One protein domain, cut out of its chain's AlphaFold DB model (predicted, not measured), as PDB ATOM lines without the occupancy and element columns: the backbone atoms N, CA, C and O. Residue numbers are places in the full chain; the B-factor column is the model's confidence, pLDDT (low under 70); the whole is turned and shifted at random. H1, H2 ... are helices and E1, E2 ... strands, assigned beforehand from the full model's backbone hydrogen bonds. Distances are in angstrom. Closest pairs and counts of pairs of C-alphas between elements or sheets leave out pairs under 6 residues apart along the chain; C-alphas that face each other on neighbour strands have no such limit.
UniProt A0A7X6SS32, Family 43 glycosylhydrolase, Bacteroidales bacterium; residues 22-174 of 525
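AT A GLANCE: This is residues 22 to 174 of the 525 residues of the protein "Family 43 glycosylhydrolase" of Bacteroidales bacterium (UniProt A0A7X6SS32). Two strongly twisted sheets lie face to face as a flat sandwich, the four strands E4 to E7 against the three strands E1 to E3, their strands nearly aligned. Residues 22 to 46, with no named element, loop out at the end of the sheet E1 to E3 where E1 begins, the long unnamed stretch of residues 82 to 107 leads from that sheet to the other, and the short helix H1 packs on E6. The 153 printed residues hold seven named strands, E1 to E7, and then H1; both sheets are antiparallel, in the orders E4, E5, E6, E7 and E1, E2, E3. The class is mostly strand, although only 64 printed residues are in named elements. The whole is compact, with a radius of gyration of the C-alphas of 15.8 A and spans of 46 by 38 by 19 A.

IN THESE COORDINATES: In the larger sheet, E4 is residues 108 to 114, 18.2 A long, and E5 is residues 120 to 130, 31.0 A. E6, residues 133 to 145, measures 37.2 A and bends by 52 degrees at residue 142; E7 is residues 151 to 153. In the smaller sheet, E1, residues 47 to 56, starts with C-alpha 47 at (-21.825, 37.662, 1.802), measures 26.7 A and bends by 54 degrees at residue 50. E2, residues 59 to 67, is 25.4 A long and E3, residues 75 to 81, is 20.4 A. H1, residues 171 to 174, ends with C-alpha 174 at (-12.142, 6.595, 7.400).

HOW THE PARTS SIT: E4 to E7 form a meander, each strand the antiparallel neighbour of the one before, and the strands' lines turn by 72 degrees from edge to edge. N 113 and O 121 of the hairpin E4 and E5 are 2.9 A apart, within hydrogen-bond range, as are N 124 and O 139 of E5 and E6, 2.9 A, and N 144 and O 152 of E6 and E7, 2.9 A. The pairing of E6 is staggered: residues 133 to 143 pair with E5, and 143 to 145 with E7. E1 to E3 form a second meander, with N 52 and O 63 of E1 and E2 at 2.9 A, and N 62 and O 79 of E2 and E3 at 2.8 A. The facing parts of the sheets are 10.1 A centre to centre, with strands at 14 degrees. E1 and E4 touch, their closest C-alphas being those of Gly 50 and His 109, 4.9 A apart. H1 is on the larger sheet, only just over E6, at a height of 8.3 A; the closest C-alphas are those of Pro 142 and Val 172, 4.8 A. H1 is too short for an O i to N i+4 pair; its one O i to N i+3 pair is within range.

THE WHOLE: The C-alphas farthest apart are those of Gly 58 and Gly 131, 47.2 A. The printed part has no cut. The links E3 to E4 and E7 to H1 are long, and the first is where the chain changes sheets. Mean pLDDT of the printed part is 93.6, and no printed residue is under 70.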
ATOM      1  N   PHE A  22     -19.398  31.562  12.259       94.56
ATOM      2  CA  PHE A  22     -18.744  31.296  10.968       94.56
ATOM      3  C   PHE A  22     -19.158  32.285   9.858       94.56
ATOM      4  O   PHE A  22     -18.483  32.396   8.840       94.56
ATOM      5  N   GLU A  23     -20.248  33.030  10.062       95.19
ATOM      6  CA  GLU A  23     -20.731  34.059   9.140       95.19
ATOM      7  C   GLU A  23     -20.071  35.433   9.363       95.19
ATOM      8  O   GLU A  23     -20.409  36.407   8.688       95.19
ATOM      9  N   ARG A  24     -19.127  35.552  10.303       93.06
ATOM     10  CA  ARG A  24     -18.469  36.826  10.621       93.06
ATOM     11  C   ARG A  24     -17.239  37.066   9.763       93.06
ATOM     12  O   ARG A  24     -16.367  36.212   9.659       93.06
ATOM     13  N   ARG A  25     -17.122  38.289   9.244       91.31
ATOM     14  CA  ARG A  25     -15.927  38.772   8.538       91.31
ATOM     15  C   ARG A  25     -14.897  39.299   9.514       91.31
ATOM     16  O   ARG A  25     -15.192  40.170  10.329       91.31
ATOM     17  N   ARG A  26     -13.682  38.771   9.406       89.50
ATOM     18  CA  ARG A  26     -12.567  39.097  10.289       89.50
ATOM     19  C   ARG A  26     -11.339  39.414   9.455       89.50
ATOM     20  O   ARG A  26     -11.070  38.739   8.465       89.50
ATOM     21  N   ALA A  27     -10.623  40.469   9.835       90.12
ATOM     22  CA  ALA A  27      -9.436  40.900   9.106       90.12
ATOM     23  C   ALA A  27      -8.329  39.834   9.162       90.12
ATOM     24  O   ALA A  27      -7.565  39.696   8.214       90.12
ATOM     25  N   GLU A  28      -8.290  39.055  10.244       90.38
ATOM     26  CA  GLU A  28      -7.335  37.968  10.460       90.38
ATOM     27  C   GLU A  28      -7.555  36.778   9.515       90.38
ATOM     28  O   GLU A  28      -6.629  36.007   9.283       90.38
ATOM     29  N   ASP A  29      -8.760  36.642   8.952       92.00
ATOM     30  CA  ASP A  29      -9.088  35.563   8.021       92.00
ATOM     31  C   ASP A  29      -8.759  35.935   6.565       92.00
ATOM     32  O   ASP A  29      -8.816  35.075   5.690       92.00
ATOM     33  N   VAL A  30      -8.429  37.200   6.272       93.06
ATOM     34  CA  VAL A  30      -8.153  37.661   4.903       93.06
ATOM     35  C   VAL A  30      -6.850  37.046   4.402       93.06
ATOM     36  O   VAL A  30      -5.775  37.303   4.934       93.06
ATOM     37  N   ILE A  31      -6.947  36.264   3.331       92.56
ATOM     38  CA  ILE A  31      -5.816  35.541   2.744       92.56
ATOM     39  C   ILE A  31      -4.946  36.480   1.915       92.56
ATOM     40  O   ILE A  31      -3.723  36.484   2.037       92.56
ATOM     41  N   PHE A  32      -5.571  37.255   1.023       90.38
ATOM     42  CA  PHE A  32      -4.808  38.012   0.041       90.38
ATOM     43  C   PHE A  32      -4.546  39.449   0.501       90.38
ATOM     44  O   PHE A  32      -5.495  40.190   0.780       90.38
ATOM     45  N   PRO A  33      -3.284  39.916   0.463       85.62
ATOM     46  CA  PRO A  33      -2.897  41.220   1.006       85.62
ATOM     47  C   PRO A  33      -3.493  42.416   0.244       85.62
ATOM     48  O   PRO A  33      -3.501  43.536   0.750       85.62
ATOM     49  N   TYR A  34      -4.006  42.199  -0.970       86.19
ATOM     50  CA  TYR A  34      -4.637  43.232  -1.797       86.19
ATOM     51  C   TYR A  34      -6.139  43.426  -1.528       86.19
ATOM     52  O   TYR A  34      -6.733  44.366  -2.054       86.19
ATOM     53  N   PHE A  35      -6.774  42.612  -0.677       85.88
ATOM     54  CA  PHE A  35      -8.135  42.875  -0.188       85.88
ATOM     55  C   PHE A  35      -8.135  43.852   1.005       85.88
ATOM     56  O   PHE A  35      -8.753  43.598   2.035       85.88
ATOM     57  N   ASN A  36      -7.458  44.997   0.847       84.19
ATOM     58  CA  ASN A  36      -7.223  46.011   1.888       84.19
ATOM     59  C   ASN A  36      -7.916  47.367   1.623       84.19
ATOM     60  O   ASN A  36      -7.624  48.363   2.280       84.19
ATOM     61  N   HIS A  37      -8.840  47.422   0.658       85.38
ATOM     62  CA  HIS A  37      -9.520  48.655   0.236       85.38
ATOM     63  C   HIS A  37     -10.499  49.230   1.279       85.38
ATOM     64  O   HIS A  37     -11.017  50.332   1.099       85.38
ATOM     65  N   ARG A  38     -10.789  48.479   2.346       86.56
ATOM     66  CA  ARG A  38     -11.656  48.870   3.462       86.56
ATOM     67  C   ARG A  38     -11.306  48.065   4.713       86.56
ATOM     68  O   ARG A  38     -10.715  46.994   4.611       86.56
ATOM     69  N   SER A  39     -11.742  48.547   5.872       86.31
ATOM     70  CA  SER A  39     -11.742  47.756   7.107       86.31
ATOM     71  C   SER A  39     -12.845  46.695   7.079       86.31
ATOM     72  O   SER A  39     -13.895  46.921   6.468       86.31
ATOM     73  N   TYR A  40     -12.612  45.574   7.764       85.25
ATOM     74  CA  TYR A  40     -13.621  44.556   8.058       85.25
ATOM     75  C   TYR A  40     -14.126  44.741   9.483       85.25
ATOM     76  O   TYR A  40     -13.321  44.809  10.415       85.25
ATOM     77  N   PHE A  41     -15.442  44.828   9.645       82.44
ATOM     78  CA  PHE A  41     -16.079  44.973  10.948       82.44
ATOM     79  C   PHE A  41     -16.811  43.689  11.357       82.44
ATOM     80  O   PHE A  41     -17.488  43.080  10.521       82.44
ATOM     81  N   PRO A  42     -16.751  43.302  12.645       71.62
ATOM     82  CA  PRO A  42     -17.511  42.171  13.175       71.62
ATOM     83  C   PRO A  42     -19.028  42.258  12.965       71.62
ATOM     84  O   PRO A  42     -19.710  41.238  13.059       71.62
ATOM     85  N   GLU A  43     -19.553  43.464  12.733       80.94
ATOM     86  CA  GLU A  43     -20.972  43.749  12.540       80.94
ATOM     87  C   GLU A  43     -21.440  43.695  11.079       80.94
ATOM     88  O   GLU A  43     -22.584  44.048  10.779       80.94
ATOM     89  N   GLU A  44     -20.571  43.291  10.155       85.94
ATOM     90  CA  GLU A  44     -20.930  43.170   8.747       85.94
ATOM     91  C   GLU A  44     -21.846  41.977   8.490       85.94
ATOM     92  O   GLU A  44     -21.586  40.858   8.928       85.94
ATOM     93  N   TYR A  45     -22.890  42.208   7.690       88.56
ATOM     94  CA  TYR A  45     -23.666  41.108   7.135       88.56
ATOM     95  C   TYR A  45     -22.775  40.211   6.262       88.56
ATOM     96  O   TYR A  45     -21.960  40.730   5.485       88.56
ATOM     97  N   PRO A  46     -22.945  38.879   6.346       90.69
ATOM     98  CA  PRO A  46     -22.180  37.954   5.531       90.69
ATOM     99  C   PRO A  46     -22.534  38.139   4.061       90.69
ATOM    100  O   PRO A  46     -23.690  38.365   3.697       90.69
ATOM    101  N   TRP A  47     -21.541  37.958   3.197       91.38
ATOM    102  CA  TRP A  47     -21.825  37.662   1.802       91.38
ATOM    103  C   TRP A  47     -22.202  36.193   1.687       91.38
ATOM    104  O   TRP A  47     -21.388  35.321   1.990       91.38
ATOM    105  N   ILE A  48     -23.444  35.947   1.283       93.69
ATOM    106  CA  ILE A  48     -24.000  34.608   1.109       93.69
ATOM    107  C   ILE A  48     -24.175  34.327  -0.376       93.69
ATOM    108  O   ILE A  48     -24.752  35.134  -1.106       93.69
ATOM    109  N   GLU A  49     -23.722  33.158  -0.816       95.25
ATOM    110  CA  GLU A  49     -23.795  32.738  -2.213       95.25
ATOM    111  C   GLU A  49     -23.892  31.214  -2.368       95.25
ATOM    112  O   GLU A  49     -24.007  30.479  -1.390       95.25
ATOM    113  N   GLY A  50     -23.875  30.740  -3.619       94.81
ATOM    114  CA  GLY A  50     -23.771  29.315  -3.955       94.81
ATOM    115  C   GLY A  50     -24.816  28.405  -3.291       94.81
ATOM    116  O   GLY A  50     -24.421  27.413  -2.682       94.81
ATOM    117  N   PRO A  51     -26.130  28.715  -3.355       95.56
ATOM    118  CA  PRO A  51     -27.134  27.865  -2.732       95.56
ATOM    119  C   PRO A  51     -27.207  26.498  -3.424       95.56
ATOM    120  O   PRO A  51     -27.269  26.408  -4.653       95.56
ATOM    121  N   TRP A  52     -27.283  25.431  -2.633       97.50
ATOM    122  CA  TRP A  52     -27.440  24.063  -3.118       97.50
ATOM    123  C   TRP A  52     -28.458  23.295  -2.274       97.50
ATOM    124  O   TRP A  52     -28.387  23.295  -1.049       97.50
ATOM    125  N   LEU A  53     -29.414  22.616  -2.915       97.44
ATOM    126  CA  LEU A  53     -30.485  21.902  -2.217       97.44
ATOM    127  C   LEU A  53     -30.347  20.388  -2.395       97.44
ATOM    128  O   LEU A  53     -30.511  19.864  -3.496       97.44
ATOM    129  N   THR A  54     -30.131  19.673  -1.293       97.88
ATOM    130  CA  THR A  54     -30.067  18.207  -1.274       97.88
ATOM    131  C   THR A  54     -31.316  17.628  -0.619       97.88
ATOM    132  O   THR A  54     -31.631  17.952   0.522       97.88
ATOM    133  N   LYS A  55     -32.029  16.730  -1.310       97.81
ATOM    134  CA  LYS A  55     -33.131  15.959  -0.711       97.81
ATOM    135  C   LYS A  55     -32.608  14.635  -0.153       97.81
ATOM    136  O   LYS A  55     -32.061  13.824  -0.901       97.81
ATOM    137  N   HIS A  56     -32.831  14.378   1.133       97.62
ATOM    138  CA  HIS A  56     -32.419  13.141   1.793       97.62
ATOM    139  C   HIS A  56     -33.421  12.730   2.877       97.62
ATOM    140  O   HIS A  56     -33.815  13.554   3.692       97.62
ATOM    141  N   ASN A  57     -33.860  11.466   2.863       96.69
ATOM    142  CA  ASN A  57     -34.780  10.884   3.853       96.69
ATOM    143  C   ASN A  57     -36.010  11.756   4.174       96.69
ATOM    144  O   ASN A  57     -36.391  11.931   5.325       96.69
ATOM    145  N   GLY A  58     -36.629  12.325   3.133       97.25
ATOM    146  CA  GLY A  58     -37.815  13.178   3.267       97.25
ATOM    147  C   GLY A  58     -37.528  14.634   3.648       97.25
ATOM    148  O   GLY A  58     -38.429  15.454   3.516       97.25
ATOM    149  N   LYS A  59     -36.287  14.970   4.015       98.44
ATOM    150  CA  LYS A  59     -35.841  16.324   4.356       98.44
ATOM    151  C   LYS A  59     -35.090  16.994   3.209       98.44
ATOM    152  O   LYS A  59     -34.592  16.340   2.285       98.44
ATOM    153  N   TYR A  60     -35.023  18.312   3.284       98.50
ATOM    154  CA  TYR A  60     -34.389  19.215   2.339       98.50
ATOM    155  C   TYR A  60     -33.286  19.984   3.061       98.50
ATOM    156  O   TYR A  60     -33.562  20.721   4.000       98.50
ATOM    157  N   TYR A  61     -32.049  19.793   2.614       98.62
ATOM    158  CA  TYR A  61     -30.835  20.394   3.155       98.62
ATOM    159  C   TYR A  61     -30.392  21.509   2.214       98.62
ATOM    160  O   TYR A  61     -29.878  21.233   1.127       98.62
ATOM    161  N   LEU A  62     -30.668  22.752   2.597       98.31
ATOM    162  CA  LEU A  62     -30.296  23.954   1.866       98.31
ATOM    163  C   LEU A  62     -28.928  24.433   2.354       98.31
ATOM    164  O   LEU A  62     -28.807  25.073   3.395       98.31
ATOM    165  N   GLN A  63     -27.907  24.075   1.591       97.75
ATOM    166  CA  GLN A  63     -26.527  24.505   1.751       97.75
ATOM    167  C   GLN A  63     -26.341  25.901   1.139       97.75
ATOM    168  O   GLN A  63     -26.937  26.205   0.105       97.75
ATOM    169  N   TYR A  64     -25.508  26.737   1.751       97.44
ATOM    170  CA  TYR A  64     -25.086  28.045   1.235       97.44
ATOM    171  C   TYR A  64     -23.646  28.319   1.644       97.44
ATOM    172  O   TYR A  64     -23.198  27.810   2.669       97.44
ATOM    173  N   ALA A  65     -22.921  29.109   0.860       97.31
ATOM    174  CA  ALA A  65     -21.558  29.504   1.172       97.31
ATOM    175  C   ALA A  65     -21.512  30.880   1.835       97.31
ATOM    176  O   ALA A  65     -22.255  31.783   1.448       97.31
ATOM    177  N   ALA A  66     -20.615  31.033   2.802       95.94
ATOM    178  CA  ALA A  66     -20.291  32.288   3.465       95.94
ATOM    179  C   ALA A  66     -18.813  32.240   3.898       95.94
ATOM    180  O   ALA A  66     -18.292  31.178   4.208       95.94
ATOM    181  N   ILE A  67     -18.028  33.312   3.902       93.06
ATOM    182  CA  ILE A  67     -18.372  34.727   3.713       93.06
ATOM    183  C   ILE A  67     -17.653  35.403   2.523       93.06
ATOM    184  O   ILE A  67     -17.697  36.633   2.417       93.06
ATOM    185  N   GLY A  68     -16.969  34.634   1.671       92.19
ATOM    186  CA  GLY A  68     -16.205  35.097   0.503       92.19
ATOM    187  C   GLY A  68     -14.917  34.293   0.292       92.19
ATOM    188  O   GLY A  68     -14.274  33.900   1.262       92.19
ATOM    189  N   LEU A  69     -14.539  34.052  -0.969       91.69
ATOM    190  CA  LEU A  69     -13.359  33.265  -1.364       91.69
ATOM    191  C   LEU A  69     -12.036  33.818  -0.800       91.69
ATOM    192  O   LEU A  69     -11.053  33.096  -0.673       91.69
ATOM    193  N   GLU A  70     -11.998  35.108  -0.485       91.12
ATOM    194  CA  GLU A  70     -10.840  35.812   0.050       91.12
ATOM    195  C   GLU A  70     -10.536  35.514   1.527       91.12
ATOM    196  O   GLU A  70      -9.494  35.951   2.018       91.12
ATOM    197  N   PHE A  71     -11.410  34.774   2.221       94.12
ATOM    198  CA  PHE A  71     -11.274  34.452   3.641       94.12
ATOM    199  C   PHE A  71     -10.923  32.977   3.879       94.12
ATOM    200  O   PHE A  71     -11.530  32.074   3.306       94.12
ATOM    201  N   SER A  72     -10.008  32.707   4.810       94.62
ATOM    202  CA  SER A  72      -9.654  31.352   5.260       94.62
ATOM    203  C   SER A  72     -10.824  30.624   5.928       94.62
ATOM    204  O   SER A  72     -10.903  29.399   5.863       94.62
ATOM    205  N   SER A  73     -11.759  31.369   6.523       94.69
ATOM    206  CA  SER A  73     -12.994  30.871   7.142       94.69
ATOM    207  C   SER A  73     -14.133  30.595   6.153       94.69
ATOM    208  O   SER A  73     -15.210  30.154   6.565       94.69
ATOM    209  N   TYR A  74     -13.906  30.795   4.846       96.44
ATOM    210  CA  TYR A  74     -14.894  30.511   3.810       96.44
ATOM    211  C   TYR A  74     -15.387  29.066   3.884       96.44
ATOM    212  O   TYR A  74     -14.594  28.130   3.854       96.44
ATOM    213  N   SER A  75     -16.693  28.870   4.008       96.69
ATOM    214  CA  SER A  75     -17.288  27.578   4.339       96.69
ATOM    215  C   SER A  75     -18.761  27.513   3.945       96.69
ATOM    216  O   SER A  75     -19.326  28.469   3.408       96.69
ATOM    217  N   HIS A  76     -19.385  26.361   4.181       97.62
ATOM    218  CA  HIS A  76     -20.818  26.181   3.986       97.62
ATOM    219  C   HIS A  76     -21.595  26.201   5.303       97.62
ATOM    220  O   HIS A  76     -21.186  25.563   6.267       97.62
ATOM    221  N   GLY A  77     -22.765  26.832   5.305       97.38
ATOM    222  CA  GLY A  77     -23.824  26.579   6.279       97.38
ATOM    223  C   GLY A  77     -24.936  25.726   5.675       97.38
ATOM    224  O   GLY A  77     -25.085  25.638   4.455       97.38
ATOM    225  N   VAL A  78     -25.734  25.102   6.535       98.25
ATOM    226  CA  VAL A  78     -26.891  24.279   6.173       98.25
ATOM    227  C   VAL A  78     -28.122  24.720   6.953       98.25
ATOM    228  O   VAL A  78     -28.096  24.851   8.179       98.25
ATOM    229  N   TYR A  79     -29.221  24.878   6.226       98.44
ATOM    230  CA  TYR A  79     -30.574  24.923   6.756       98.44
ATOM    231  C   TYR A  79     -31.332  23.642   6.387       98.44
ATOM    232  O   TYR A  79     -31.125  23.085   5.309       98.44
ATOM    233  N   VAL A  80     -32.248  23.181   7.239       98.56
ATOM    234  CA  VAL A  80     -33.012  21.939   7.039       98.56
ATOM    235  C   VAL A  80     -34.517  22.213   7.072       98.56
ATOM    236  O   VAL A  80     -34.995  23.004   7.877       98.56
ATOM    237  N   SER A  81     -35.284  21.576   6.186       98.25
ATOM    238  CA  SER A  81     -36.752  21.653   6.157       98.25
ATOM    239  C   SER A  81     -37.382  20.324   5.743       98.25
ATOM    240  O   SER A  81     -36.770  19.532   5.031       98.25
ATOM    241  N   ASP A  82     -38.643  20.101   6.110       98.12
ATOM    242  CA  ASP A  82     -39.467  19.013   5.562       98.12
ATOM    243  C   ASP A  82     -40.076  19.366   4.183       98.12
ATOM    244  O   ASP A  82     -40.703  18.529   3.533       98.12
ATOM    245  N   SER A  83     -39.882  20.601   3.698       95.81
ATOM    246  CA  SER A  83     -40.433  21.122   2.441       95.81
ATOM    247  C   SER A  83     -39.365  21.855   1.613       95.81
ATOM    248  O   SER A  83     -38.553  22.590   2.171       95.81
ATOM    249  N   PRO A  84     -39.374  21.746   0.268       93.44
ATOM    250  CA  PRO A  84     -38.388  22.425  -0.583       93.44
ATOM    251  C   PRO A  84     -38.489  23.956  -0.536       93.44
ATOM    252  O   PRO A  84     -37.562  24.639  -0.955       93.44
ATOM    253  N   LEU A  85     -39.619  24.492  -0.062       93.44
ATOM    254  CA  LEU A  85     -39.887  25.928   0.048       93.44
ATOM    255  C   LEU A  85     -39.995  26.395   1.509       93.44
ATOM    256  O   LEU A  85     -40.608  27.429   1.777       93.44
ATOM    257  N   GLY A  86     -39.428  25.626   2.440       94.06
ATOM    258  CA  GLY A  86     -39.402  25.950   3.858       94.06
ATOM    259  C   GLY A  86     -40.727  25.699   4.603       94.06
ATOM    260  O   GLY A  86     -41.660  25.115   4.033       94.06
ATOM    261  N   PRO A  87     -40.819  26.152   5.870       95.81
ATOM    262  CA  PRO A  87     -39.801  26.933   6.585       95.81
ATOM    263  C   PRO A  87     -38.520  26.128   6.833       95.81
ATOM    264  O   PRO A  87     -38.574  24.916   7.026       95.81
ATOM    265  N   PHE A  88     -37.381  26.807   6.761       97.81
ATOM    266  CA  PHE A  88     -36.050  26.236   6.939       97.81
ATOM    267  C   PHE A  88     -35.512  26.582   8.329       97.81
ATOM    268  O   PHE A  88     -35.632  27.724   8.771       97.81
ATOM    269  N   GLU A  89     -34.898  25.610   8.995       97.19
ATOM    270  CA  GLU A  89     -34.280  25.758  10.312       97.19
ATOM    271  C   GLU A  89     -32.759  25.665  10.197       97.19
ATOM    272  O   GLU A  89     -32.234  24.786   9.514       97.19
ATOM    273  N   TYR A  90     -32.043  26.583  10.843       97.69
ATOM    274  CA  TYR A  90     -30.581  26.596  10.833       97.69
ATOM    275  C   TYR A  90     -30.021  25.381  11.582       97.69
ATOM    276  O   TYR A  90     -30.428  25.095  12.710       97.69
ATOM    277  N   SER A  91     -29.051  24.686  10.986       97.62
ATOM    278  CA  SER A  91     -28.322  23.621  11.676       97.62
ATOM    279  C   SER A  91     -27.358  24.216  12.705       97.62
ATOM    280  O   SER A  91     -26.354  24.828  12.346       97.62
ATOM    281  N   LEU A  92     -27.601  23.979  13.997       97.44
ATOM    282  CA  LEU A  92     -26.694  24.426  15.069       97.44
ATOM    283  C   LEU A  92     -25.302  23.762  15.024       97.44
ATOM    284  O   LEU A  92     -24.395  24.227  15.714       97.44
ATOM    285  N   HIS A  93     -25.140  22.710  14.212       97.62
ATOM    286  CA  HIS A  93     -23.872  22.016  13.952       97.62
ATOM    287  C   HIS A  93     -23.032  22.658  12.837       97.62
ATOM    288  O   HIS A  93     -21.911  22.209  12.605       97.62
ATOM    289  N   ASN A  94     -23.546  23.695  12.164       97.81
ATOM    290  CA  ASN A  94     -22.782  24.463  11.180       97.81
ATOM    291  C   ASN A  94     -21.462  24.994  11.770       97.81
ATOM    292  O   ASN A  94     -21.419  25.314  12.967       97.81
ATOM    293  N   PRO A  95     -20.421  25.171  10.936       97.44
ATOM    294  CA  PRO A  95     -20.391  24.981   9.471       97.44
ATOM    295  C   PRO A  95     -20.325  23.511   8.988       97.44
ATOM    296  O   PRO A  95     -20.015  22.601   9.743       97.44
ATOM    297  N   LEU A  96     -20.645  23.274   7.708       97.88
ATOM    298  CA  LEU A  96     -20.587  21.964   7.040       97.88
ATOM    299  C   LEU A  96     -19.163  21.616   6.576       97.88
ATOM    300  O   LEU A  96     -18.665  20.542   6.888       97.88
ATOM    301  N   THR A  97     -18.508  22.514   5.831       96.19
ATOM    302  CA  THR A  97     -17.138  22.333   5.320       96.19
ATOM    303  C   THR A  97     -16.250  23.463   5.807       96.19
ATOM    304  O   THR A  97     -16.305  24.569   5.275       96.19
ATOM    305  N   PHE A  98     -15.436  23.198   6.825       93.75
ATOM    306  CA  PHE A  98     -14.654  24.225   7.504       93.75
ATOM    307  C   PHE A  98     -13.174  23.849   7.562       93.75
ATOM    308  O   PHE A  98     -12.791  22.906   8.248       93.75
ATOM    309  N   LYS A  99     -12.346  24.555   6.784       94.50
ATOM    310  CA  LYS A  99     -10.911  24.286   6.615       94.50
ATOM    311  C   LYS A  99     -10.154  25.610   6.633       94.50
ATOM    312  O   LYS A  99     -10.051  26.269   5.610       94.50
ATOM    313  N   THR A 100      -9.648  26.024   7.788       91.81
ATOM    314  CA  THR A 100      -9.054  27.369   7.947       91.81
ATOM    315  C   THR A 100      -7.528  27.383   7.965       91.81
ATOM    316  O   THR A 100      -6.924  28.451   8.001       91.81
ATOM    317  N   THR A 101      -6.892  26.214   7.970       89.12
ATOM    318  CA  THR A 101      -5.438  26.029   8.104       89.12
ATOM    319  C   THR A 101      -4.938  24.929   7.172       89.12
ATOM    320  O   THR A 101      -5.757  24.252   6.560       89.12
ATOM    321  N   GLY A 102      -3.619  24.726   7.085       88.94
ATOM    322  CA  GLY A 102      -2.967  23.820   6.128       88.94
ATOM    323  C   GLY A 102      -2.659  24.504   4.793       88.94
ATOM    324  O   GLY A 102      -2.891  25.714   4.664       88.94
ATOM    325  N   TYR A 103      -2.160  23.721   3.832       92.81
ATOM    326  CA  TYR A 103      -1.835  24.196   2.485       92.81
ATOM    327  C   TYR A 103      -3.077  24.723   1.763       92.81
ATOM    328  O   TYR A 103      -3.044  25.797   1.173       92.81
ATOM    329  N   VAL A 104      -4.207  24.017   1.875       89.81
ATOM    330  CA  VAL A 104      -5.499  24.518   1.386       89.81
ATOM    331  C   VAL A 104      -6.324  25.067   2.542       89.81
ATOM    332  O   VAL A 104      -6.507  24.399   3.564       89.81
ATOM    333  N   ARG A 105      -6.881  26.266   2.341       93.19
ATOM    334  CA  ARG A 105      -7.773  26.968   3.276       93.19
ATOM    335  C   ARG A 105      -9.019  27.455   2.542       93.19
ATOM    336  O   ARG A 105      -8.990  27.618   1.328       93.19
ATOM    337  N   GLY A 106     -10.093  27.711   3.276       93.06
ATOM    338  CA  GLY A 106     -11.427  27.893   2.716       93.06
ATOM    339  C   GLY A 106     -12.028  26.574   2.214       93.06
ATOM    340  O   GLY A 106     -11.340  25.566   2.067       93.06
ATOM    341  N   ALA A 107     -13.341  26.568   2.009       94.56
ATOM    342  CA  ALA A 107     -14.135  25.455   1.492       94.56
ATOM    343  C   ALA A 107     -15.614  25.868   1.325       94.56
ATOM    344  O   ALA A 107     -16.514  25.178   1.810       94.56
ATOM    345  N   GLY A 108     -15.880  27.015   0.697       94.00
ATOM    346  CA  GLY A 108     -17.242  27.491   0.425       94.00
ATOM    347  C   GLY A 108     -17.735  27.044  -0.953       94.00
ATOM    348  O   GLY A 108     -17.489  25.905  -1.334       94.00
ATOM    349  N   HIS A 109     -18.428  27.932  -1.680       95.62
ATOM    350  CA  HIS A 109     -19.267  27.686  -2.868       95.62
ATOM    351  C   HIS A 109     -19.090  26.319  -3.521       95.62
ATOM    352  O   HIS A 109     -18.047  26.008  -4.095       95.62
ATOM    353  N   GLY A 110     -20.163  25.537  -3.553       95.44
ATOM    354  CA  GLY A 110     -20.145  24.269  -4.252       95.44
ATOM    355  C   GLY A 110     -21.438  23.492  -4.100       95.44
ATOM    356  O   GLY A 110     -22.525  24.063  -4.069       95.44
ATOM    357  N   SER A 111     -21.327  22.169  -4.073       97.31
ATOM    358  CA  SER A 111     -22.497  21.293  -4.073       97.31
ATOM    359  C   SER A 111     -22.239  19.986  -3.341       97.31
ATOM    360  O   SER A 111     -21.111  19.500  -3.278       97.31
ATOM    361  N   THR A 112     -23.307  19.402  -2.806       97.81
ATOM    362  CA  THR A 112     -23.284  18.069  -2.201       97.81
ATOM    363  C   THR A 112     -23.951  17.069  -3.139       97.81
ATOM    364  O   THR A 112     -25.103  17.243  -3.541       97.81
ATOM    365  N   PHE A 113     -23.241  16.005  -3.491       96.00
ATOM    366  CA  PHE A 113     -23.714  14.969  -4.405       96.00
ATOM    367  C   PHE A 113     -23.447  13.578  -3.835       96.00
ATOM    368  O   PHE A 113     -22.723  13.417  -2.857       96.00
ATOM    369  N   LYS A 114     -24.063  12.561  -4.441       95.75
ATOM    370  CA  LYS A 114     -23.792  11.161  -4.111       95.75
ATOM    371  C   LYS A 114     -22.846  10.553  -5.128       95.75
ATOM    372  O   LYS A 114     -23.056  10.721  -6.330       95.75
ATOM    373  N   ASP A 115     -21.858   9.806  -4.655       94.19
ATOM    374  CA  ASP A 115     -21.076   8.935  -5.525       94.19
ATOM    375  C   ASP A 115     -21.901   7.728  -6.011       94.19
ATOM    376  O   ASP A 115     -23.081   7.557  -5.680       94.19
ATOM    377  N   LYS A 116     -21.270   6.860  -6.809       92.38
ATOM    378  CA  LYS A 116     -21.910   5.658  -7.370       92.38
ATOM    379  C   LYS A 116     -22.358   4.647  -6.304       92.38
ATOM    380  O   LYS A 116     -23.215   3.819  -6.600       92.38
ATOM    381  N   ASN A 117     -21.820   4.731  -5.086       92.69
ATOM    382  CA  ASN A 117     -22.170   3.880  -3.949       92.69
ATOM    383  C   ASN A 117     -23.206   4.541  -3.023       92.69
ATOM    384  O   ASN A 117     -23.607   3.952  -2.020       92.69
ATOM    385  N   GLY A 118     -23.674   5.748  -3.359       93.31
ATOM    386  CA  GLY A 118     -24.681   6.482  -2.602       93.31
ATOM    387  C   GLY A 118     -24.133   7.283  -1.419       93.31
ATOM    388  O   GLY A 118     -24.943   7.871  -0.697       93.31
ATOM    389  N   GLN A 119     -22.811   7.326  -1.228       95.12
ATOM    390  CA  GLN A 119     -22.159   8.118  -0.185       95.12
ATOM    391  C   GLN A 119     -22.115   9.588  -0.594       95.12
ATOM    392  O   GLN A 119     -21.887   9.898  -1.765       95.12
ATOM    393  N   PHE A 120     -22.351  10.490   0.359       97.56
ATOM    394  CA  PHE A 120     -22.306  11.919   0.084       97.56
ATOM    395  C   PHE A 120     -20.868  12.439   0.040       97.56
ATOM    396  O   PHE A 120     -20.002  12.033   0.813       97.56
ATOM    397  N   TRP A 121     -20.653  13.380  -0.866       98.00
ATOM    398  CA  TRP A 121     -19.432  14.154  -1.003       98.00
ATOM    399  C   TRP A 121     -19.811  15.605  -1.255       98.00
ATOM    400  O   TRP A 121     -20.776  15.877  -1.975       98.00
ATOM    401  N   THR A 122     -19.053  16.529  -0.682       97.88
ATOM    402  CA  THR A 122     -19.217  17.961  -0.920       97.88
ATOM    403  C   THR A 122     -18.011  18.464  -1.695       97.88
ATOM    404  O   THR A 122     -16.879  18.354  -1.231       97.88
ATOM    405  N   ILE A 123     -18.259  18.981  -2.899       97.00
ATOM    406  CA  ILE A 123     -17.255  19.705  -3.680       97.00
ATOM    407  C   ILE A 123     -17.313  21.177  -3.290       97.00
ATOM    408  O   ILE A 123     -18.411  21.728  -3.198       97.00
ATOM    409  N   CYS A 124     -16.156  21.792  -3.067       95.94
ATOM    410  CA  CYS A 124     -16.040  23.172  -2.607       95.94
ATOM    411  C   CYS A 124     -15.056  23.951  -3.465       95.94
ATOM    412  O   CYS A 124     -14.016  23.417  -3.850       95.94
ATOM    413  N   MET A 125     -15.351  25.225  -3.694       94.88
ATOM    414  CA  MET A 125     -14.390  26.180  -4.225       94.88
ATOM    415  C   MET A 125     -13.409  26.604  -3.126       94.88
ATOM    416  O   MET A 125     -13.818  26.894  -1.997       94.88
ATOM    417  N   ILE A 126     -12.127  26.680  -3.478       94.06
ATOM    418  CA  ILE A 126     -11.037  27.161  -2.619       94.06
ATOM    419  C   ILE A 126     -10.250  28.281  -3.314       94.06
ATOM    420  O   ILE A 126     -10.177  28.286  -4.544       94.06
ATOM    421  N   PRO A 127      -9.681  29.246  -2.575       92.75
ATOM    422  CA  PRO A 127      -8.740  30.222  -3.110       92.75
ATOM    423  C   PRO A 127      -7.471  29.544  -3.633       92.75
ATOM    424  O   PRO A 127      -7.008  28.551  -3.085       92.75
ATOM    425  N   ALA A 128      -6.890  30.131  -4.672       89.94
ATOM    426  CA  ALA A 128      -5.606  29.725  -5.226       89.94
ATOM    427  C   ALA A 128      -4.810  30.955  -5.685       89.94
ATOM    428  O   ALA A 128      -5.404  31.982  -6.031       89.94
ATOM    429  N   TYR A 129      -3.483  30.876  -5.731       88.62
ATOM    430  CA  TYR A 129      -2.622  32.005  -6.094       88.62
ATOM    431  C   TYR A 129      -1.450  31.524  -6.939       88.62
ATOM    432  O   TYR A 129      -0.646  30.770  -6.433       88.62
ATOM    433  N   TYR A 130      -1.319  31.959  -8.197       85.19
ATOM    434  CA  TYR A 130      -0.159  31.608  -9.038       85.19
ATOM    435  C   TYR A 130       0.237  32.774  -9.925       85.19
ATOM    436  O   TYR A 130      -0.628  33.518 -10.399       85.19
ATOM    437  N   GLY A 131       1.536  32.935 -10.180       82.12
ATOM    438  CA  GLY A 131       2.043  33.964 -11.094       82.12
ATOM    439  C   GLY A 131       1.606  35.381 -10.696       82.12
ATOM    440  O   GLY A 131       1.404  36.240 -11.552       82.12
ATOM    441  N   GLY A 132       1.380  35.611  -9.398       80.56
ATOM    442  CA  GLY A 132       0.910  36.888  -8.862       80.56
ATOM    443  C   GLY A 132      -0.604  37.136  -8.959       80.56
ATOM    444  O   GLY A 132      -1.048  38.246  -8.664       80.56
ATOM    445  N   ARG A 133      -1.414  36.148  -9.373       79.12
ATOM    446  CA  ARG A 133      -2.864  36.308  -9.599       79.12
ATOM    447  C   ARG A 133      -3.693  35.338  -8.752       79.12
ATOM    448  O   ARG A 133      -3.565  34.122  -8.886       79.12
ATOM    449  N   GLY A 134      -4.645  35.858  -7.975       77.56
ATOM    450  CA  GLY A 134      -5.603  35.053  -7.199       77.56
ATOM    451  C   GLY A 134      -6.724  34.453  -8.051       77.56
ATOM    452  O   GLY A 134      -7.155  35.086  -9.011       77.56
ATOM    453  N   GLY A 135      -7.165  33.233  -7.753       81.62
ATOM    454  CA  GLY A 135      -8.196  32.484  -8.476       81.62
ATOM    455  C   GLY A 135      -8.855  31.430  -7.598       81.62
ATOM    456  O   GLY A 135      -8.775  31.525  -6.376       81.62
ATOM    457  N   GLY A 136      -9.517  30.460  -8.230       87.19
ATOM    458  CA  GLY A 136     -10.229  29.405  -7.525       87.19
ATOM    459  C   GLY A 136      -9.911  28.013  -8.047       87.19
ATOM    460  O   GLY A 136      -9.788  27.815  -9.257       87.19
ATOM    461  N   GLU A 137      -9.829  27.069  -7.124       90.25
ATOM    462  CA  GLU A 137      -9.721  25.634  -7.369       90.25
ATOM    463  C   GLU A 137     -10.864  24.894  -6.682       90.25
ATOM    464  O   GLU A 137     -11.754  25.511  -6.094       90.25
ATOM    465  N   ILE A 138     -10.871  23.570  -6.806       92.38
ATOM    466  CA  ILE A 138     -11.902  22.711  -6.240       92.38
ATOM    467  C   ILE A 138     -11.287  21.649  -5.339       92.38
ATOM    468  O   ILE A 138     -10.302  21.009  -5.695       92.38
ATOM    469  N   VAL A 139     -11.925  21.422  -4.198       93.81
ATOM    470  CA  VAL A 139     -11.629  20.309  -3.289       93.81
ATOM    471  C   VAL A 139     -12.866  19.468  -3.064       93.81
ATOM    472  O   VAL A 139     -13.987  19.915  -3.314       93.81
ATOM    473  N   LEU A 140     -12.664  18.249  -2.579       95.38
ATOM    474  CA  LEU A 140     -13.734  17.311  -2.296       95.38
ATOM    475  C   LEU A 140     -13.606  16.780  -0.869       95.38
ATOM    476  O   LEU A 140     -12.589  16.182  -0.528       95.38
ATOM    477  N   PHE A 141     -14.654  16.944  -0.062       97.12
ATOM    478  CA  PHE A 141     -14.721  16.399   1.292       97.12
ATOM    479  C   PHE A 141     -15.782  15.303   1.400       97.12
ATOM    480  O   PHE A 141     -16.859  15.429   0.806       97.12
ATOM    481  N   PRO A 142     -15.511  14.224   2.154       97.44
ATOM    482  CA  PRO A 142     -16.531  13.241   2.466       97.44
ATOM    483  C   PRO A 142     -17.592  13.860   3.380       97.44
ATOM    484  O   PRO A 142     -17.274  14.573   4.335       97.44
ATOM    485  N   THR A 143     -18.854  13.546   3.098       97.94
ATOM    486  CA  THR A 143     -20.018  14.121   3.778       97.94
ATOM    487  C   THR A 143     -20.972  13.010   4.193       97.94
ATOM    488  O   THR A 143     -21.099  11.982   3.525       97.94
ATOM    489  N   ALA A 144     -21.671  13.205   5.302       97.62
ATOM    490  CA  ALA A 144     -22.704  12.295   5.768       97.62
ATOM    491  C   ALA A 144     -23.880  13.059   6.374       97.62
ATOM    492  O   ALA A 144     -23.800  14.252   6.661       97.62
ATOM    493  N   VAL A 145     -24.989  12.346   6.551       98.19
ATOM    494  CA  VAL A 145     -26.113  12.777   7.380       98.19
ATOM    495  C   VAL A 145     -26.254  11.735   8.482       98.19
ATOM    496  O   VAL A 145     -26.405  10.551   8.174       98.19
ATOM    497  N   ASP A 146     -26.136  12.156   9.741       97.44
ATOM    498  CA  ASP A 146     -26.239  11.246  10.883       97.44
ATOM    499  C   ASP A 146     -27.689  10.779  11.131       97.44
ATOM    500  O   ASP A 146     -28.630  11.173  10.435       97.44
ATOM    501  N   ALA A 147     -27.878   9.906  12.125       96.75
ATOM    502  CA  ALA A 147     -29.188   9.343  12.454       96.75
ATOM    503  C   ALA A 147     -30.219  10.392  12.919       96.75
ATOM    504  O   ALA A 147     -31.418  10.172  12.745       96.75
ATOM    505  N   ASP A 148     -29.763  11.532  13.441       97.25
ATOM    506  CA  ASP A 148     -30.611  12.644  13.883       97.25
ATOM    507  C   ASP A 148     -30.840  13.673  12.763       97.25
ATOM    508  O   ASP A 148     -31.492  14.699  12.957       97.25
ATOM    509  N   GLY A 149     -30.335  13.389  11.560       97.75
ATOM    510  CA  GLY A 149     -30.501  14.238  10.394       97.75
ATOM    511  C   GLY A 149     -29.490  15.377  10.309       97.75
ATOM    512  O   GLY A 149     -29.738  16.297   9.532       97.75
ATOM    513  N   VAL A 150     -28.371  15.338  11.040       98.12
ATOM    514  CA  VAL A 150     -27.312  16.358  10.974       98.12
ATOM    515  C   VAL A 150     -26.375  16.076   9.804       98.12
ATOM    516  O   VAL A 150     -25.656  15.074   9.789       98.12
ATOM    517  N   MET A 151     -26.365  16.982   8.825       98.56
ATOM    518  CA  MET A 151     -25.406  16.947   7.720       98.56
ATOM    519  C   MET A 151     -24.056  17.514   8.172       98.56
ATOM    520  O   MET A 151     -24.014  18.615   8.715       98.56
ATOM    521  N   HIS A 152     -22.976  16.774   7.936       98.31
ATOM    522  CA  HIS A 152     -21.616  17.151   8.325       98.31
ATOM    523  C   HIS A 152     -20.574  16.605   7.342       98.31
ATOM    524  O   HIS A 152     -20.790  15.565   6.712       98.31
ATOM    525  N   SER A 153     -19.433  17.287   7.242       97.44
ATOM    526  CA  SER A 153     -18.267  16.843   6.474       97.44
ATOM    527  C   SER A 153     -17.050  16.709   7.378       97.44
ATOM    528  O   SER A 153     -16.989  17.314   8.445       97.44
ATOM    529  N   ASN A 154     -16.059  15.939   6.936       96.06
ATOM    530  CA  ASN A 154     -14.760  15.877   7.600       96.06
ATOM    531  C   ASN A 154     -13.695  16.557   6.734       96.06
ATOM    532  O   ASN A 154     -13.404  16.112   5.625       96.06
ATOM    533  N   THR A 155     -13.136  17.647   7.254       96.25
ATOM    534  CA  THR A 155     -12.099  18.462   6.605       96.25
ATOM    535  C   THR A 155     -10.708  18.277   7.219       96.25
ATOM    536  O   THR A 155      -9.732  18.794   6.668       96.25
ATOM    537  N   ALA A 156     -10.592  17.544   8.334       95.38
ATOM    538  CA  ALA A 156      -9.304  17.257   8.958       95.38
ATOM    539  C   ALA A 156      -8.445  16.439   7.988       95.38
ATOM    540  O   ALA A 156      -8.930  15.470   7.402       95.38
ATOM    541  N   PHE A 157      -7.183  16.839   7.800       95.88
ATOM    542  CA  PHE A 157      -6.284  16.240   6.803       95.88
ATOM    543  C   PHE A 157      -6.866  16.237   5.377       95.88
ATOM    544  O   PHE A 157      -6.485  15.425   4.537       95.88
ATOM    545  N   GLY A 158      -7.830  17.112   5.081       94.62
ATOM    546  CA  GLY A 158      -8.538  17.113   3.803       94.62
ATOM    547  C   GLY A 158      -7.695  17.587   2.612       94.62
ATOM    548  O   GLY A 158      -8.102  17.428   1.467       94.62
ATOM    549  N   ASP A 159      -6.515  18.138   2.887       94.31
ATOM    550  CA  ASP A 159      -5.443  18.436   1.939       94.31
ATOM    551  C   ASP A 159      -4.275  17.440   2.032       94.31
ATOM    552  O   ASP A 159      -3.226  17.692   1.460       94.31
ATOM    553  N   TYR A 160      -4.417  16.317   2.736       97.38
ATOM    554  CA  TYR A 160      -3.468  15.194   2.716       97.38
ATOM    555  C   TYR A 160      -3.982  14.110   1.749       97.38
ATOM    556  O   TYR A 160      -5.094  14.238   1.233       97.38
ATOM    557  N   PRO A 161      -3.227  13.029   1.476       97.56
ATOM    558  CA  PRO A 161      -3.722  11.930   0.657       97.56
ATOM    559  C   PRO A 161      -4.977  11.280   1.255       97.56
ATOM    560  O   PRO A 161      -5.004  10.829   2.405       97.56
ATOM    561  N   GLN A 162      -6.021  11.234   0.434       96.19
ATOM    562  CA  GLN A 162      -7.373  10.794   0.760       96.19
ATOM    563  C   GLN A 162      -7.815   9.765  -0.284       96.19
ATOM    564  O   GLN A 162      -7.462   9.882  -1.459       96.19
ATOM    565  N   TYR A 163      -8.622   8.779   0.103       95.56
ATOM    566  CA  TYR A 163      -9.155   7.831  -0.875       95.56
ATOM    567  C   TYR A 163     -10.185   8.488  -1.808       95.56
ATOM    568  O   TYR A 163     -10.995   9.323  -1.393       95.56
ATOM    569  N   TYR A 164     -10.188   8.066  -3.078       92.50
ATOM    570  CA  TYR A 164     -11.186   8.493  -4.061       92.50
ATOM    571  C   TYR A 164     -12.614   8.049  -3.681       92.50
ATOM    572  O   TYR A 164     -12.801   6.996  -3.055       92.50
ATOM    573  N   PRO A 165     -13.650   8.781  -4.146       94.06
ATOM    574  CA  PRO A 165     -15.039   8.359  -4.024       94.06
ATOM    575  C   PRO A 165     -15.282   6.923  -4.483       94.06
ATOM    576  O   PRO A 165     -14.892   6.515  -5.576       94.06
ATOM    577  N   GLY A 166     -15.975   6.162  -3.638       91.69
ATOM    578  CA  GLY A 166     -16.315   4.765  -3.877       91.69
ATOM    579  C   GLY A 166     -15.300   3.724  -3.387       91.69
ATOM    580  O   GLY A 166     -15.642   2.543  -3.408       91.69
ATOM    581  N   ILE A 167     -14.113   4.124  -2.913       93.88
ATOM    582  CA  ILE A 167     -13.122   3.197  -2.335       93.88
ATOM    583  C   ILE A 167     -13.478   2.848  -0.886       93.88
ATOM    584  O   ILE A 167     -13.697   1.682  -0.557       93.88
ATOM    585  N   MET A 168     -13.591   3.864  -0.026       94.12
ATOM    586  CA  MET A 168     -13.887   3.669   1.391       94.12
ATOM    587  C   MET A 168     -15.384   3.736   1.671       94.12
ATOM    588  O   MET A 168     -16.087   4.653   1.237       94.12
ATOM    589  N   LYS A 169     -15.866   2.778   2.468       91.06
ATOM    590  CA  LYS A 169     -17.176   2.878   3.117       91.06
ATOM    591  C   LYS A 169     -17.065   3.811   4.315       91.06
ATOM    592  O   LYS A 169     -16.116   3.699   5.087       91.06
ATOM    593  N   ASN A 170     -18.075   4.656   4.505       91.81
ATOM    594  CA  ASN A 170     -18.110   5.634   5.588       91.81
ATOM    595  C   ASN A 170     -16.887   6.570   5.559       91.81
ATOM    596  O   ASN A 170     -16.201   6.753   6.566       91.81
ATOM    597  N   ALA A 171     -16.601   7.135   4.382       95.75
ATOM    598  CA  ALA A 171     -15.430   7.982   4.159       95.75
ATOM    599  C   ALA A 171     -15.337   9.143   5.161       95.75
ATOM    600  O   ALA A 171     -14.241   9.496   5.574       95.75
ATOM    601  N   VAL A 172     -16.463   9.679   5.646       95.75
ATOM    602  CA  VAL A 172     -16.443  10.771   6.634       95.75
ATOM    603  C   VAL A 172     -15.604  10.436   7.879       95.75
ATOM    604  O   VAL A 172     -14.979  11.329   8.442       95.75
ATOM    605  N   ASN A 173     -15.483   9.153   8.246       94.06
ATOM    606  CA  ASN A 173     -14.668   8.714   9.384       94.06
ATOM    607  C   ASN A 173     -13.334   8.059   8.990       94.06
ATOM    608  O   ASN A 173     -12.437   7.995   9.823       94.06
ATOM    609  N   ASN A 174     -13.200   7.553   7.758       94.44
ATOM    610  CA  ASN A 174     -12.142   6.595   7.400       94.44
ATOM    611  C   ASN A 174     -11.419   6.916   6.075       94.44
ATOM    612  O   ASN A 174     -10.817   6.022   5.485       94.44
TER     613      ASN A 174